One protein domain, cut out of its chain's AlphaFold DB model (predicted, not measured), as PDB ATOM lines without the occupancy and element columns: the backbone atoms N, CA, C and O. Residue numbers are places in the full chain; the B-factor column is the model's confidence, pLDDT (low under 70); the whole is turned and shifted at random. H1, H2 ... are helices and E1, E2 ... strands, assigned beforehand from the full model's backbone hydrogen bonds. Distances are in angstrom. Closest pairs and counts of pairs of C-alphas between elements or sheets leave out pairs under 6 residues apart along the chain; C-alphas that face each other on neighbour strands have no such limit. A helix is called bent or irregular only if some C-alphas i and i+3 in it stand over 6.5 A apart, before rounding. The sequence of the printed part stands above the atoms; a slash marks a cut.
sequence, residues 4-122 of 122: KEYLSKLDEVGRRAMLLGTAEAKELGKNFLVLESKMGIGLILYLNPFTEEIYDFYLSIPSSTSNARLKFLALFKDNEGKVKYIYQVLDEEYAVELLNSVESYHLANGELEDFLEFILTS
ATOM      1  N   LYS A   4     178.565   6.663 139.332       91.12
ATOM      2  CA  LYS A   4     179.880   6.220 139.823       91.12
ATOM      3  C   LYS A   4     180.139   4.717 139.673       91.12
ATOM      4  O   LYS A   4     181.293   4.320 139.544       91.12
ATOM      5  N   GLU A   5     179.092   3.892 139.713       90.12
ATOM      6  CA  GLU A   5     179.213   2.436 139.586       90.12
ATOM      7  C   GLU A   5     179.656   2.067 138.166       90.12
ATOM      8  O   GLU A   5     180.575   1.264 138.000       90.12
ATOM      9  N   TYR A   6     179.101   2.745 137.157       89.75
ATOM     10  CA  TYR A   6     179.499   2.578 135.762       89.75
ATOM     11  C   TYR A   6     180.883   3.152 135.497       89.75
ATOM     12  O   TYR A   6     181.696   2.462 134.901       89.75
ATOM     13  N   LEU A   7     181.206   4.348 136.006       92.38
ATOM     14  CA  LEU A   7     182.499   5.005 135.742       92.38
ATOM     15  C   LEU A   7     183.723   4.137 136.084       92.38
ATOM     16  O   LEU A   7     184.783   4.321 135.492       92.38
ATOM     17  N   SER A   8     183.587   3.209 137.036       92.12
ATOM     18  CA  SER A   8     184.649   2.269 137.417       92.12
ATOM     19  C   SER A   8     184.873   1.121 136.421       92.12
ATOM     20  O   SER A   8     185.931   0.497 136.443       92.12
ATOM     21  N   LYS A   9     183.892   0.857 135.552       93.31
ATOM     22  CA  LYS A   9     183.873  -0.214 134.545       93.31
ATOM     23  C   LYS A   9     184.187   0.291 133.129       93.31
ATOM     24  O   LYS A   9     184.189  -0.505 132.191       93.31
ATOM     25  N   LEU A  10     184.406   1.600 132.970       91.88
ATOM     26  CA  LEU A  10     184.605   2.237 131.671       91.88
ATOM     27  C   LEU A  10     186.067   2.545 131.374       91.88
ATOM     28  O   LEU A  10     186.853   2.861 132.271       91.88
ATOM     29  N   ASP A  11     186.398   2.519 130.088       91.31
ATOM     30  CA  ASP A  11     187.622   3.092 129.561       91.31
ATOM     31  C   ASP A  11     187.644   4.625 129.707       91.31
ATOM     32  O   ASP A  11     186.683   5.271 130.141       91.31
ATOM     33  N   GLU A  12     188.783   5.236 129.383       91.38
ATOM     34  CA  GLU A  12     188.962   6.679 129.546       91.38
ATOM     35  C   GLU A  12     187.959   7.498 128.719       91.38
ATOM     36  O   GLU A  12     187.490   8.542 129.185       91.38
ATOM     37  N   VAL A  13     187.609   7.024 127.521       90.25
ATOM     38  CA  VAL A  13     186.757   7.743 126.570       90.25
ATOM     39  C   VAL A  13     185.304   7.704 127.028       90.25
ATOM     40  O   VAL A  13     184.708   8.764 127.228       90.25
ATOM     41  N   GLY A  14     184.758   6.516 127.290       90.69
ATOM     42  CA  GLY A  14     183.404   6.332 127.805       90.69
ATOM     43  C   GLY A  14     183.215   7.024 129.154       90.69
ATOM     44  O   GLY A  14     182.227   7.732 129.362       90.69
ATOM     45  N   ARG A  15     184.211   6.932 130.051       93.38
ATOM     46  CA  ARG A  15     184.187   7.645 131.337       93.38
ATOM     47  C   ARG A  15     184.124   9.158 131.141       93.38
ATOM     48  O   ARG A  15     183.350   9.831 131.820       93.38
ATOM     49  N   ARG A  16     184.933   9.709 130.231       92.62
ATOM     50  CA  ARG A  16     184.949  11.148 129.940       92.62
ATOM     51  C   ARG A  16     183.638  11.607 129.306       92.62
ATOM     52  O   ARG A  16     183.115  12.635 129.726       92.62
ATOM     53  N   ALA A  17     183.106  10.850 128.351       92.25
ATOM     54  CA  ALA A  17     181.835  11.137 127.698       92.25
ATOM     55  C   ALA A  17     180.676  11.164 128.706       92.25
ATOM     56  O   ALA A  17     179.911  12.124 128.733       92.25
ATOM     57  N   MET A  18     180.600  10.177 129.606       93.12
ATOM     58  CA  MET A  18     179.591  10.165 130.667       93.12
ATOM     59  C   MET A  18     179.734  11.338 131.639       93.12
ATOM     60  O   MET A  18     178.730  11.948 131.999       93.12
ATOM     61  N   LEU A  19     180.955  11.659 132.081       94.69
ATOM     62  CA  LEU A  19     181.190  12.749 133.034       94.69
ATOM     63  C   LEU A  19     180.823  14.112 132.444       94.69
ATOM     64  O   LEU A  19     180.070  14.863 133.060       94.69
ATOM     65  N   LEU A  20     181.344  14.419 131.254       95.19
ATOM     66  CA  LEU A  20     181.080  15.692 130.586       95.19
ATOM     67  C   LEU A  20     179.613  15.799 130.168       95.19
ATOM     68  O   LEU A  20     178.977  16.808 130.451       95.19
ATOM     69  N   GLY A  21     179.055  14.731 129.596       94.88
ATOM     70  CA  GLY A  21     177.650  14.679 129.212       94.88
ATOM     71  C   GLY A  21     176.699  14.834 130.397       94.88
ATOM     72  O   GLY A  21     175.720  15.565 130.296       94.88
ATOM     73  N   THR A  22     177.000  14.222 131.546       95.62
ATOM     74  CA  THR A  22     176.185  14.400 132.763       95.62
ATOM     75  C   THR A  22     176.299  15.819 133.315       95.62
ATOM     76  O   THR A  22     175.300  16.378 133.766       95.62
ATOM     77  N   ALA A  23     177.491  16.423 133.276       96.06
ATOM     78  CA  ALA A  23     177.678  17.808 133.699       96.06
ATOM     79  C   ALA A  23     176.870  18.776 132.818       96.06
ATOM     80  O   ALA A  23     176.134  19.606 133.344       96.06
ATOM     81  N   GLU A  24     176.928  18.610 131.498       95.56
ATOM     82  CA  GLU A  24     176.160  19.419 130.546       95.56
ATOM     83  C   GLU A  24     174.645  19.205 130.709       95.56
ATOM     84  O   GLU A  24     173.870  20.162 130.759       95.56
ATOM     85  N   ALA A  25     174.214  17.952 130.899       95.50
ATOM     86  CA  ALA A  25     172.825  17.612 131.198       95.50
ATOM     87  C   ALA A  25     172.331  18.311 132.475       95.50
ATOM     88  O   ALA A  25     171.206  18.807 132.521       95.50
ATOM     89  N   LYS A  26     173.185  18.407 133.502       96.44
ATOM     90  CA  LYS A  26     172.885  19.114 134.752       96.44
ATOM     91  C   LYS A  26     172.712  20.612 134.539       96.44
ATOM     92  O   LYS A  26     171.782  21.193 135.092       96.44
ATOM     93  N   GLU A  27     173.597  21.229 133.760       96.12
ATOM     94  CA  GLU A  27     173.537  22.662 133.450       96.12
ATOM     95  C   GLU A  27     172.262  23.032 132.684       96.12
ATOM     96  O   GLU A  27     171.675  24.083 132.938       96.12
ATOM     97  N   LEU A  28     171.804  22.148 131.795       94.94
ATOM     98  CA  LEU A  28     170.641  22.379 130.937       94.94
ATOM     99  C   LEU A  28     169.337  21.764 131.468       94.94
ATOM    100  O   LEU A  28     168.289  21.931 130.845       94.94
ATOM    101  N   GLY A  29     169.381  21.066 132.606       94.19
ATOM    102  CA  GLY A  29     168.218  20.399 133.199       94.19
ATOM    103  C   GLY A  29     167.656  19.261 132.340       94.19
ATOM    104  O   GLY A  29     166.450  19.029 132.350       94.19
ATOM    105  N   LYS A  30     168.515  18.578 131.578       94.19
ATOM    106  CA  LYS A  30     168.152  17.498 130.651       94.19
ATOM    107  C   LYS A  30     168.331  16.132 131.302       94.19
ATOM    108  O   LYS A  30     169.297  15.910 132.022       94.19
ATOM    109  N   ASN A  31     167.436  15.193 131.001       95.50
ATOM    110  CA  ASN A  31     167.495  13.837 131.565       95.50
ATOM    111  C   ASN A  31     168.043  12.782 130.590       95.50
ATOM    112  O   ASN A  31     168.251  11.634 130.983       95.50
ATOM    113  N   PHE A  32     168.272  13.153 129.328       95.62
ATOM    114  CA  PHE A  32     168.694  12.235 128.276       95.62
ATOM    115  C   PHE A  32     170.044  12.640 127.695       95.62
ATOM    116  O   PHE A  32     170.193  13.706 127.092       95.62
ATOM    117  N   LEU A  33     171.019  11.749 127.845       94.88
ATOM    118  CA  LEU A  33     172.342  11.860 127.245       94.88
ATOM    119  C   LEU A  33     172.466  10.828 126.124       94.88
ATOM    120  O   LEU A  33     172.235   9.645 126.352       94.88
ATOM    121  N   VAL A  34     172.850  11.253 124.926       93.75
ATOM    122  CA  VAL A  34     173.108  10.367 123.791       93.75
ATOM    123  C   VAL A  34     174.614  10.203 123.623       93.75
ATOM    124  O   VAL A  34     175.363  11.167 123.494       93.75
ATOM    125  N   LEU A  35     175.061   8.959 123.636       92.56
ATOM    126  CA  LEU A  35     176.443   8.537 123.495       92.56
ATOM    127  C   LEU A  35     176.561   7.791 122.166       92.56
ATOM    128  O   LEU A  35     175.896   6.776 121.961       92.56
ATOM    129  N   GLU A  36     177.372   8.298 121.245       90.88
ATOM    130  CA  GLU A  36     177.485   7.732 119.902       90.88
ATOM    131  C   GLU A  36     178.781   6.943 119.730       90.88
ATOM    132  O   GLU A  36     179.868   7.361 120.140       90.88
ATOM    133  N   SER A  37     178.657   5.794 119.069       86.31
ATOM    134  CA  SER A  37     179.795   5.060 118.512       86.31
ATOM    135  C   SER A  37     180.032   5.452 117.049       86.31
ATOM    136  O   SER A  37     179.119   5.898 116.347       86.31
ATOM    137  N   LYS A  38     181.229   5.156 116.526       68.88
ATOM    138  CA  LYS A  38     181.573   5.307 115.095       68.88
ATOM    139  C   LYS A  38     180.613   4.620 114.124       68.88
ATOM    140  O   LYS A  38     180.572   4.979 112.951       68.88
ATOM    141  N   MET A  39     179.874   3.610 114.584       69.69
ATOM    142  CA  MET A  39     178.942   2.845 113.754       69.69
ATOM    143  C   MET A  39     177.547   3.486 113.669       69.69
ATOM    144  O   MET A  39     176.636   2.881 113.109       69.69
ATOM    145  N   GLY A  40     177.358   4.691 114.225       69.81
ATOM    146  CA  GLY A  40     176.056   5.366 114.248       69.81
ATOM    147  C   GLY A  40     175.054   4.704 115.198       69.81
ATOM    148  O   GLY A  40     173.846   4.892 115.057       69.81
ATOM    149  N   ILE A  41     175.553   3.902 116.144       81.75
ATOM    150  CA  ILE A  41     174.768   3.363 117.254       81.75
ATOM    151  C   ILE A  41     174.721   4.443 118.331       81.75
ATOM    152  O   ILE A  41     175.775   4.831 118.841       81.75
ATOM    153  N   GLY A  42     173.515   4.911 118.653       89.19
ATOM    154  CA  GLY A  42     173.275   5.874 119.724       89.19
ATOM    155  C   GLY A  42     172.821   5.153 120.985       89.19
ATOM    156  O   GLY A  42     171.692   4.665 121.041       89.19
ATOM    157  N   LEU A  43     173.687   5.073 121.989       93.69
ATOM    158  CA  LEU A  43     173.314   4.664 123.336       93.69
ATOM    159  C   LEU A  43     172.709   5.874 124.050       93.69
ATOM    160  O   LEU A  43     173.369   6.885 124.253       93.69
ATOM    161  N   ILE A  44     171.448   5.775 124.428       94.81
ATOM    162  CA  ILE A  44     170.710   6.823 125.118       94.81
ATOM    163  C   ILE A  44     170.669   6.455 126.595       94.81
ATOM    164  O   ILE A  44     170.197   5.387 126.980       94.81
ATOM    165  N   LEU A  45     171.155   7.355 127.427       94.88
ATOM    166  CA  LEU A  45     171.186   7.224 128.866       94.88
ATOM    167  C   LEU A  45     170.083   8.080 129.475       94.88
ATOM    168  O   LEU A  45     170.107   9.304 129.331       94.88
ATOM    169  N   TYR A  46     169.144   7.442 130.172       95.31
ATOM    170  CA  TYR A  46     168.129   8.140 130.949       95.31
ATOM    171  C   TYR A  46     168.587   8.248 132.399       95.31
ATOM    172  O   TYR A  46     168.731   7.243 133.102       95.31
ATOM    173  N   LEU A  47     168.854   9.474 132.838       95.44
ATOM    174  CA  LEU A  47     169.452   9.746 134.135       95.44
ATOM    175  C   LEU A  47     168.890  11.023 134.764       95.44
ATOM    176  O   LEU A  47     168.435  11.933 134.078       95.44
ATOM    177  N   ASN A  48     168.975  11.117 136.084       95.69
ATOM    178  CA  ASN A  48     168.823  12.366 136.813       95.69
ATOM    179  C   ASN A  48     170.204  13.000 137.017       95.69
ATOM    180  O   ASN A  48     170.996  12.484 137.816       95.69
ATOM    181  N   PRO A  49     170.521  14.113 136.334       94.88
ATOM    182  CA  PRO A  49     171.863  14.689 136.371       94.88
ATOM    183  C   PRO A  49     172.187  15.381 137.703       94.88
ATOM    184  O   PRO A  49     173.351  15.628 138.015       94.88
ATOM    185  N   PHE A  50     171.179  15.687 138.526       94.94
ATOM    186  CA  PHE A  50     171.375  16.308 139.837       94.94
ATOM    187  C   PHE A  50     171.700  15.281 140.917       94.94
ATOM    188  O   PHE A  50     172.520  15.559 141.793       94.94
ATOM    189  N   THR A  51     171.069  14.105 140.860       96.06
ATOM    190  CA  THR A  51     171.307  13.006 141.809       96.06
ATOM    191  C   THR A  51     172.308  11.970 141.293       96.06
ATOM    192  O   THR A  51     172.663  11.058 142.049       96.06
ATOM    193  N   GLU A  52     172.747  12.103 140.038       93.88
ATOM    194  CA  GLU A  52     173.614  11.161 139.318       93.88
ATOM    195  C   GLU A  52     173.059   9.730 139.333       93.88
ATOM    196  O   GLU A  52     173.783   8.740 139.489       93.88
ATOM    197  N   GLU A  53     171.736   9.618 139.246       95.56
ATOM    198  CA  GLU A  53     171.029   8.348 139.216       95.56
ATOM    199  C   GLU A  53     170.657   7.994 137.786       95.56
ATOM    200  O   GLU A  53     169.958   8.744 137.118       95.56
ATOM    201  N   ILE A  54     171.134   6.846 137.327       94.69
ATOM    202  CA  ILE A  54     170.763   6.266 136.046       94.69
ATOM    203  C   ILE A  54     169.512   5.427 136.265       94.69
ATOM    204  O   ILE A  54     169.512   4.520 137.111       94.69
ATOM    205  N   TYR A  55     168.474   5.749 135.504       94.44
ATOM    206  CA  TYR A  55     167.210   5.032 135.500       94.44
ATOM    207  C   TYR A  55     167.248   3.866 134.522       94.44
ATOM    208  O   TYR A  55     166.854   2.766 134.893       94.44
ATOM    209  N   ASP A  56     167.740   4.100 133.303       94.56
ATOM    210  CA  ASP A  56     167.760   3.079 132.258       94.56
ATOM    211  C   ASP A  56     168.720   3.426 131.106       94.56
ATOM    212  O   ASP A  56     169.191   4.564 130.975       94.56
ATOM    213  N   PHE A  57     168.966   2.438 130.247       94.81
ATOM    214  CA  PHE A  57     169.749   2.538 129.025       94.81
ATOM    215  C   PHE A  57     168.901   2.118 127.826       94.81
ATOM    216  O   PHE A  57     168.257   1.067 127.822       94.81
ATOM    217  N   TYR A  58     168.976   2.895 126.753       95.44
ATOM    218  CA  TYR A  58     168.298   2.602 125.500       95.44
ATOM    219  C   TYR A  58     169.277   2.597 124.343       95.44
ATOM    220  O   TYR A  58     170.284   3.294 124.348       95.44
ATOM    221  N   LEU A  59     168.967   1.818 123.320       95.00
ATOM    222  CA  LEU A  59     169.778   1.699 122.129       95.00
ATOM    223  C   LEU A  59     168.985   2.152 120.913       95.00
ATOM    224  O   LEU A  59     167.902   1.636 120.643       95.00
ATOM    225  N   SER A  60     169.561   3.081 120.162       93.00
ATOM    226  CA  SER A  60     169.059   3.556 118.883       93.00
ATOM    227  C   SER A  60     169.953   3.047 117.756       93.00
ATOM    228  O   SER A  60     171.111   3.458 117.646       93.00
ATOM    229  N   ILE A  61     169.408   2.189 116.890       92.81
ATOM    230  CA  ILE A  61     170.131   1.595 115.751       92.81
ATOM    231  C   ILE A  61     169.356   1.726 114.432       92.81
ATOM    232  O   ILE A  61     168.125   1.764 114.443       92.81
ATOM    233  N   PRO A  62     170.039   1.771 113.274       90.50
ATOM    234  CA  PRO A  62     169.391   1.972 111.971       90.50
ATOM    235  C   PRO A  62     168.662   0.730 111.426       90.50
ATOM    236  O   PRO A  62     167.970   0.815 110.414       90.50
ATOM    237  N   SER A  63     168.815  -0.434 112.061       90.62
ATOM    238  CA  SER A  63     168.228  -1.699 111.610       90.62
ATOM    239  C   SER A  63     167.673  -2.523 112.771       90.62
ATOM    240  O   SER A  63     168.091  -2.381 113.918       90.62
ATOM    241  N   SER A  64     166.707  -3.396 112.481       91.88
ATOM    242  CA  SER A  64     166.145  -4.297 113.487       91.88
ATOM    243  C   SER A  64     167.165  -5.337 113.951       91.88
ATOM    244  O   SER A  64     167.949  -5.833 113.141       91.88
ATOM    245  N   THR A  65     167.090  -5.755 115.213       91.31
ATOM    246  CA  THR A  65     167.928  -6.828 115.767       91.31
ATOM    247  C   THR A  65     167.109  -7.789 116.623       91.31
ATOM    248  O   THR A  65     166.093  -7.407 117.198       91.31
ATOM    249  N   SER A  66     167.558  -9.041 116.714       90.38
ATOM    250  CA  SER A  66     166.967 -10.094 117.551       90.38
ATOM    251  C   SER A  66     167.817 -10.405 118.789       90.38
ATOM    252  O   SER A  66     167.774 -11.518 119.312       90.38
ATOM    253  N   ASN A  67     168.652  -9.458 119.228       91.94
ATOM    254  CA  ASN A  67     169.490  -9.625 120.413       91.94
ATOM    255  C   ASN A  67     168.611  -9.760 121.668       91.94
ATOM    256  O   ASN A  67     167.894  -8.829 122.018       91.94
ATOM    257  N   ALA A  68     168.703 -10.894 122.367       93.69
ATOM    258  CA  ALA A  68     167.922 -11.167 123.577       93.69
ATOM    259  C   ALA A  68     168.234 -10.213 124.750       93.69
ATOM    260  O   ALA A  68     167.434 -10.101 125.673       93.69
ATOM    261  N   ARG A  69     169.373  -9.505 124.699       96.06
ATOM    262  CA  ARG A  69     169.762  -8.456 125.661       96.06
ATOM    263  C   ARG A  69     169.046  -7.119 125.409       96.06
ATOM    264  O   ARG A  69     169.278  -6.151 126.130       96.06
ATOM    265  N   LEU A  70     168.195  -7.056 124.382       96.38
ATOM    266  CA  LEU A  70     167.440  -5.877 123.977       96.38
ATOM    267  C   LEU A  70     165.937  -6.173 123.933       96.38
ATOM    268  O   LEU A  70     165.498  -7.183 123.386       96.38
ATOM    269  N   LYS A  71     165.134  -5.235 124.435       95.56
ATOM    270  CA  LYS A  71     163.677  -5.228 124.272       95.56
ATOM    271  C   LYS A  71     163.279  -4.120 123.317       95.56
ATOM    272  O   LYS A  71     163.551  -2.955 123.584       95.56
ATOM    273  N   PHE A  72     162.626  -4.471 122.216       95.38
ATOM    274  CA  PHE A  72     162.105  -3.477 121.280       95.38
ATOM    275  C   PHE A  72     161.051  -2.594 121.957       95.38
ATOM    276  O   PHE A  72     160.149  -3.116 122.617       95.38
ATOM    277  N   LEU A  73     161.170  -1.277 121.782       94.06
ATOM    278  CA  LEU A  73     160.212  -0.300 122.297       94.06
ATOM    279  C   LEU A  73     159.401   0.322 121.167       94.06
ATOM    280  O   LEU A  73     158.175   0.246 121.176       94.06
ATOM    281  N   ALA A  74     160.077   0.943 120.200       94.31
ATOM    282  CA  ALA A  74     159.415   1.738 119.177       94.31
ATOM    283  C   ALA A  74     160.326   2.042 117.978       94.31
ATOM    284  O   ALA A  74     161.540   1.832 118.004       94.31
ATOM    285  N   LEU A  75     159.711   2.569 116.917       94.50
ATOM    286  CA  LEU A  75     160.407   3.201 115.800       94.50
ATOM    287  C   LEU A  75     160.379   4.716 115.990       94.50
ATOM    288  O   LEU A  75     159.313   5.289 116.207       94.50
ATOM    289  N   PHE A  76     161.535   5.347 115.844       92.00
ATOM    290  CA  PHE A  76     161.679   6.793 115.771       92.00
ATOM    291  C   PHE A  76     162.041   7.177 114.338       92.00
ATOM    292  O   PHE A  76     162.889   6.536 113.718       92.00
ATOM    293  N   LYS A  77     161.402   8.209 113.793       91.31
ATOM    294  CA  LYS A  77     161.749   8.758 112.483       91.31
ATOM    295  C   LYS A  77     162.272  10.165 112.705       91.31
ATOM    296  O   LYS A  77     161.540  10.987 113.238       91.31
ATOM    297  N   ASP A  78     163.516  10.409 112.316       84.81
ATOM    298  CA  ASP A  78     164.098  11.741 112.444       84.81
ATOM    299  C   ASP A  78     163.599  12.703 111.352       84.81
ATOM    300  O   ASP A  78     162.935  12.308 110.386       84.81
ATOM    301  N   ASN A  79     163.964  13.976 111.504       82.56
ATOM    302  CA  ASN A  79     163.644  15.058 110.571       82.56
ATOM    303  C   ASN A  79     164.148  14.828 109.136       82.56
ATOM    304  O   ASN A  79     163.596  15.383 108.188       82.56
ATOM    305  N   GLU A  80     165.179  14.001 108.951       84.69
ATOM    306  CA  GLU A  80     165.699  13.629 107.628       84.69
ATOM    307  C   GLU A  80     164.945  12.432 107.026       84.69
ATOM    308  O   GLU A  80     165.224  11.988 105.910       84.69
ATOM    309  N   GLY A  81     163.973  11.899 107.761       85.38
ATOM    310  CA  GLY A  81     163.169  10.753 107.392       85.38
ATOM    311  C   GLY A  81     163.847   9.406 107.621       85.38
ATOM    312  O   GLY A  81     163.294   8.390 107.184       85.38
ATOM    313  N   LYS A  82     164.997   9.365 108.303       87.50
ATOM    314  CA  LYS A  82     165.687   8.119 108.642       87.50
ATOM    315  C   LYS A  82     164.993   7.468 109.829       87.50
ATOM    316  O   LYS A  82     164.688   8.102 110.836       87.50
ATOM    317  N   VAL A  83     164.747   6.171 109.693       91.19
ATOM    318  CA  VAL A  83     164.104   5.370 110.731       91.19
ATOM    319  C   VAL A  83     165.173   4.762 111.630       91.19
ATOM    320  O   VAL A  83     166.116   4.131 111.153       91.19
ATOM    321  N   LYS A  84     164.998   4.939 112.935       91.44
ATOM    322  CA  LYS A  84     165.808   4.362 114.000       91.44
ATOM    323  C   LYS A  84     164.933   3.431 114.833       91.44
ATOM    324  O   LYS A  84     163.794   3.751 115.169       91.44
ATOM    325  N   TYR A  85     165.469   2.266 115.155       94.19
ATOM    326  CA  TYR A  85     164.844   1.294 116.036       94.19
ATOM    327  C   TYR A  85     165.339   1.553 117.453       94.19
ATOM    328  O   TYR A  85     166.550   1.542 117.688       94.19
ATOM    329  N   ILE A  86     164.403   1.781 118.371       94.75
ATOM    330  CA  ILE A  86     164.687   2.082 119.770       94.75
ATOM    331  C   ILE A  86     164.417   0.837 120.613       94.75
ATOM    332  O   ILE A  86     163.335   0.244 120.553       94.75
ATOM    333  N   TYR A  87     165.413   0.450 121.402       95.94
ATOM    334  CA  TYR A  87     165.370  -0.699 122.299       95.94
ATOM    335  C   TYR A  87     165.721  -0.281 123.721       95.94
ATOM    336  O   TYR A  87     166.559   0.589 123.908       95.94
ATOM    337  N   GLN A  88     165.149  -0.947 124.715       96.00
ATOM    338  CA  GLN A  88     165.649  -0.943 126.087       96.00
ATOM    339  C   GLN A  88     166.780  -1.966 126.213       96.00
ATOM    340  O   GLN A  88     166.658  -3.089 125.708       96.00
ATOM    341  N   VAL A  89     167.866  -1.592 126.884       95.88
ATOM    342  CA  VAL A  89     168.974  -2.491 127.210       95.88
ATOM    343  C   VAL A  89     168.647  -3.200 128.520       95.88
ATOM    344  O   VAL A  89     168.537  -2.570 129.563       95.88
ATOM    345  N   LEU A  90     168.466  -4.519 128.464       95.25
ATOM    346  CA  LEU A  90     168.035  -5.312 129.624       95.25
ATOM    347  C   LEU A  90     169.201  -5.859 130.456       95.25
ATOM    348  O   LEU A  90     168.986  -6.407 131.535       95.25
ATOM    349  N   ASP A  91     170.413  -5.777 129.919       93.62
ATOM    350  CA  ASP A  91     171.604  -6.436 130.439       93.62
ATOM    351  C   ASP A  91     172.676  -5.391 130.768       93.62
ATOM    352  O   ASP A  91     173.098  -4.616 129.906       93.62
ATOM    353  N   GLU A  92     173.098  -5.351 132.033       90.81
ATOM    354  CA  GLU A  92     174.063  -4.361 132.516       90.81
ATOM    355  C   GLU A  92     175.450  -4.543 131.886       90.81
ATOM    356  O   GLU A  92     176.105  -3.553 131.555       90.81
ATOM    357  N   GLU A  93     175.902  -5.787 131.697       92.62
ATOM    358  CA  GLU A  93     177.198  -6.060 131.067       92.62
ATOM    359  C   GLU A  93     177.192  -5.548 129.627       92.62
ATOM    360  O   GLU A  93     178.140  -4.892 129.194       92.62
ATOM    361  N   TYR A  94     176.078  -5.731 128.917       93.62
ATOM    362  CA  TYR A  94     175.902  -5.194 127.575       93.62
ATOM    363  C   TYR A  94     175.865  -3.664 127.543       93.62
ATOM    364  O   TYR A  94     176.443  -3.059 126.641       93.62
ATOM    365  N   ALA A  95     175.248  -3.012 128.532       92.31
ATOM    366  CA  ALA A  95     175.317  -1.556 128.653       92.31
ATOM    367  C   ALA A  95     176.770  -1.077 128.820       92.31
ATOM    368  O   ALA A  95     177.180  -0.116 128.170       92.31
ATOM    369  N   VAL A  96     177.576  -1.773 129.629       92.38
ATOM    370  CA  VAL A  96     179.007  -1.473 129.805       92.38
ATOM    371  C   VAL A  96     179.806  -1.723 128.521       92.38
ATOM    372  O   VAL A  96     180.639  -0.889 128.164       92.38
ATOM    373  N   GLU A  97     179.551  -2.819 127.797       92.25
ATOM    374  CA  GLU A  97     180.152  -3.077 126.476       92.25
ATOM    375  C   GLU A  97     179.887  -1.908 125.513       92.25
ATOM    376  O   GLU A  97     180.807  -1.411 124.862       92.25
ATOM    377  N   LEU A  98     178.638  -1.436 125.456       91.25
ATOM    378  CA  LEU A  98     178.236  -0.321 124.601       91.25
ATOM    379  C   LEU A  98     178.893   0.994 125.031       91.25
ATOM    380  O   LEU A  98     179.404   1.715 124.176       91.25
ATOM    381  N   LEU A  99     178.941   1.288 126.332       91.06
ATOM    382  CA  LEU A  99     179.599   2.484 126.869       91.06
ATOM    383  C   LEU A  99     181.100   2.526 126.548       91.06
ATOM    384  O   LEU A  99     181.632   3.598 126.278       91.06
ATOM    385  N   ASN A 100     181.768   1.372 126.525       91.50
ATOM    386  CA  ASN A 100     183.174   1.252 126.123       91.50
ATOM    387  C   ASN A 100     183.392   1.339 124.601       91.50
ATOM    388  O   ASN A 100     184.526   1.354 124.136       91.50
ATOM    389  N   SER A 101     182.321   1.391 123.806       90.50
ATOM    390  CA  SER A 101     182.388   1.632 122.356       90.50
ATOM    391  C   SER A 101     182.103   3.088 121.964       90.50
ATOM    392  O   SER A 101     182.087   3.423 120.776       90.50
ATOM    393  N   VAL A 102     181.838   3.945 122.955       90.12
ATOM    394  CA  VAL A 102     181.482   5.354 122.766       90.12
ATOM    395  C   VAL A 102     182.692   6.154 122.315       90.12
ATOM    396  O   VAL A 102     183.794   5.997 122.833       90.12
ATOM    397  N   GLU A 103     182.461   7.078 121.389       87.06
ATOM    398  CA  GLU A 103     183.488   8.008 120.918       87.06
ATOM    399  C   GLU A 103     183.107   9.476 121.091       87.06
ATOM    400  O   GLU A 103     183.982  10.333 121.231       87.06
ATOM    401  N   SER A 104     181.812   9.775 121.102       88.00
ATOM    402  CA  SER A 104     181.286  11.125 121.278       88.00
ATOM    403  C   SER A 104     180.002  11.109 122.099       88.00
ATOM    404  O   SER A 104     179.385  10.067 122.327       88.00
ATOM    405  N   TYR A 105     179.595  12.288 122.562       91.00
ATOM    406  CA  TYR A 105     178.338  12.475 123.268       91.00
ATOM    407  C   TYR A 105     177.641  13.751 122.797       91.00
ATOM    408  O   TYR A 105     178.292  14.680 122.319       91.00
ATOM    409  N   HIS A 106     176.322  13.787 122.945       90.25
ATOM    410  CA  HIS A 106     175.486  14.974 122.818       90.25
ATOM    411  C   HIS A 106     174.218  14.794 123.660       90.25
ATOM    412  O   HIS A 106     173.842  13.677 124.007       90.25
ATOM    413  N   LEU A 107     173.539  15.880 124.015       90.94
ATOM    414  CA  LEU A 107     172.250  15.784 124.699       90.94
ATOM    415  C   LEU A 107     171.131  15.512 123.696       90.94
ATOM    416  O   LEU A 107     171.156  16.050 122.587       90.94
ATOM    417  N   ALA A 108     170.138  14.710 124.092       86.12
ATOM    418  CA  ALA A 108     168.931  14.591 123.282       86.12
ATOM    419  C   ALA A 108     168.235  15.958 123.214       86.12
ATOM    420  O   ALA A 108     168.188  16.690 124.206       86.12
ATOM    421  N   ASN A 109     167.721  16.306 122.038       85.75
ATOM    422  CA  ASN A 109     167.070  17.584 121.793       85.75
ATOM    423  C   ASN A 109     165.903  17.447 120.806       85.75
ATOM    424  O   ASN A 109     165.860  16.532 119.977       85.75
ATOM    425  N   GLY A 110     164.964  18.392 120.892       88.25
ATOM    426  CA  GLY A 110     163.824  18.490 119.980       88.25
ATOM    427  C   GLY A 110     162.993  17.208 119.945       88.25
ATOM    428  O   GLY A 110     162.706  16.618 120.980       88.25
ATOM    429  N   GLU A 111     162.662  16.743 118.740       88.31
ATOM    430  CA  GLU A 111     161.755  15.604 118.540       88.31
ATOM    431  C   GLU A 111     162.230  14.296 119.183       88.31
ATOM    432  O   GLU A 111     161.400  13.476 119.566       88.31
ATOM    433  N   LEU A 112     163.547  14.069 119.293       88.62
ATOM    434  CA  LEU A 112     164.059  12.861 119.945       88.62
ATOM    435  C   LEU A 112     163.785  12.903 121.448       88.62
ATOM    436  O   LEU A 112     163.402  11.890 122.023       88.62
ATOM    437  N   GLU A 113     163.983  14.059 122.076       91.25
ATOM    438  CA  GLU A 113     163.714  14.243 123.499       91.25
ATOM    439  C   GLU A 113     162.219  14.087 123.791       91.25
ATOM    440  O   GLU A 113     161.858  13.249 124.614       91.25
ATOM    441  N   ASP A 114     161.363  14.787 123.040       90.44
ATOM    442  CA  ASP A 114     159.903  14.701 123.180       90.44
ATOM    443  C   ASP A 114     159.406  13.256 122.995       90.44
ATOM    444  O   ASP A 114     158.545  12.764 123.730       90.44
ATOM    445  N   PHE A 115     159.973  12.542 122.018       91.56
ATOM    446  CA  PHE A 115     159.656  11.142 121.768       91.56
ATOM    447  C   PHE A 115     160.067  10.236 122.931       91.56
ATOM    448  O   PHE A 115     159.283   9.378 123.337       91.56
ATOM    449  N   LEU A 116     161.282  10.407 123.463       92.12
ATOM    450  CA  LEU A 116     161.776   9.627 124.597       92.12
ATOM    451  C   LEU A 116     160.937   9.888 125.849       92.12
ATOM    452  O   LEU A 116     160.544   8.940 126.523       92.12
ATOM    453  N   GLU A 117     160.597  11.144 126.134       91.44
ATOM    454  CA  GLU A 117     159.701  11.481 127.242       91.44
ATOM    455  C   GLU A 117     158.342  10.802 127.086       91.44
ATOM    456  O   GLU A 117     157.852  10.184 128.033       91.44
ATOM    457  N   PHE A 118     157.764  10.841 125.884       89.75
ATOM    458  CA  PHE A 118     156.485  10.202 125.605       89.75
ATOM    459  C   PHE A 118     156.531   8.690 125.854       89.75
ATOM    460  O   PHE A 118     155.716   8.177 126.619       89.75
ATOM    461  N   ILE A 119     157.484   7.962 125.263       88.94
ATOM    462  CA  ILE A 119     157.496   6.491 125.361       88.94
ATOM    463  C   ILE A 119     157.880   5.968 126.750       88.94
ATOM    464  O   ILE A 119     157.577   4.817 127.053       88.94
ATOM    465  N   LEU A 120     158.566   6.768 127.573       82.12
ATOM    466  CA  LEU A 120     159.033   6.350 128.901       82.12
ATOM    467  C   LEU A 120     158.097   6.759 130.039       82.12
ATOM    468  O   LEU A 120     158.233   6.252 131.151       82.12
ATOM    469  N   THR A 121     157.161   7.672 129.775       71.81
ATOM    470  CA  THR A 121     156.138   8.102 130.743       71.81
ATOM    471  C   THR A 121     154.739   7.559 130.439       71.81
ATOM    472  O   THR A 121     153.842   7.726 131.267       71.81
ATOM    473  N   SER A 122     154.562   6.903 129.285       61.00
ATOM    474  CA  SER A 122     153.328   6.216 128.870       61.00
ATOM    475  C   SER A 122     153.239   4.794 129.417       61.00
ATOM    476  O   SER A 122     152.121   4.396 129.814       61.00
TER     477      SER A 122
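AT A GLANCE: This is residues 4 to 122 of the 122 residues of an uncharacterized protein of Sulfodiicoccus acidiphilus (UniProt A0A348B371). One six-stranded antiparallel sheet, strongly twisted and curved, has H2 and H3 over one face and H4 on the other, at the open side of the hollow between E1 and the bent edge strand E4. H2 runs over the E1 and E6 end of the sheet, H3 crosses over E3 and E5, and short H1 sits near both helices. The printed part has 119 residues, with four named helices and six named strands that follow along the chain as H1 H2 E1 E2 E3 E4 E5 H3 E6 H4, and the sheet's order is E4 E5 E3 E2 E1 E6. The class is mixed, helices and strands. The whole is compact and rounded, with a radius of gyration of the C-alphas of 13.3 A and spans of 33 by 29 by 26 A.

IN THESE COORDINATES: H1, residues 4 to 7, begins at C-alpha 4 (179.880, 6.220, 139.823). H2, residues 12 to 28, is 24.2 A long. E1, residues 32 to 36, E2, residues 42 to 48, 18.8 A, and E3, residues 53 to 61, 24.4 A, follow. E4, residues 70 to 77, 19.5 A, bends by 61 degrees at residue 73; E5, residues 83 to 89, is 18.9 A. H3, residues 92 to 99, begins at C-alpha 92 (174.063, -4.361, 132.516). After E6, residues 104 to 107, comes H4, residues 111 to 121, 15.4 A, ending at C-alpha 121 (156.138, 8.102, 130.743).

HOW THE PARTS SIT: E1, E2 and E3 form a meander, each strand the antiparallel neighbour of the one before. N 35 and O 43 are 2.7 A apart, and N 44 and O 58 also 2.7 A. E5 is beside E3, with N 59 and O 87 at 2.8 A, and forms a hairpin with edge strand E4, with N 76 and O 84 at 2.8 A. Edge strand E6 is beside E1, with N 34 and O 106 at 2.8 A. The sheet with helices on both faces makes three layers. H2 has a height of 7.6 A over the sheet; its closest C-alphas to E6 are Ala 17 and Tyr 105, 5.8 A. H3, at 8.9 A, runs across the strands, at 66 degrees to E3 on the local plane. H4, on the opposite face from H3, has a height of 7.4 A; its closest C-alphas to E4 are Phe 115 and Phe 76, 7.7 A. H1 is only just not on the sheet, with 4 pairs of C-alphas within 10 A, and is close to but not clearly touching H2, closest C-alphas Leu 7 and Arg 15, 5.4 A. In H2, H3 and H4 every O i to N i+4 pair is within hydrogen-bond range; H1 is too short for one.

THE WHOLE: The C-alphas farthest apart, of Ser 8 and Gly 81, are 37.9 A apart. The printed part has no cut and no long link. Its mean pLDDT is 91.2; residues 38 to 40 and 122 are under 70.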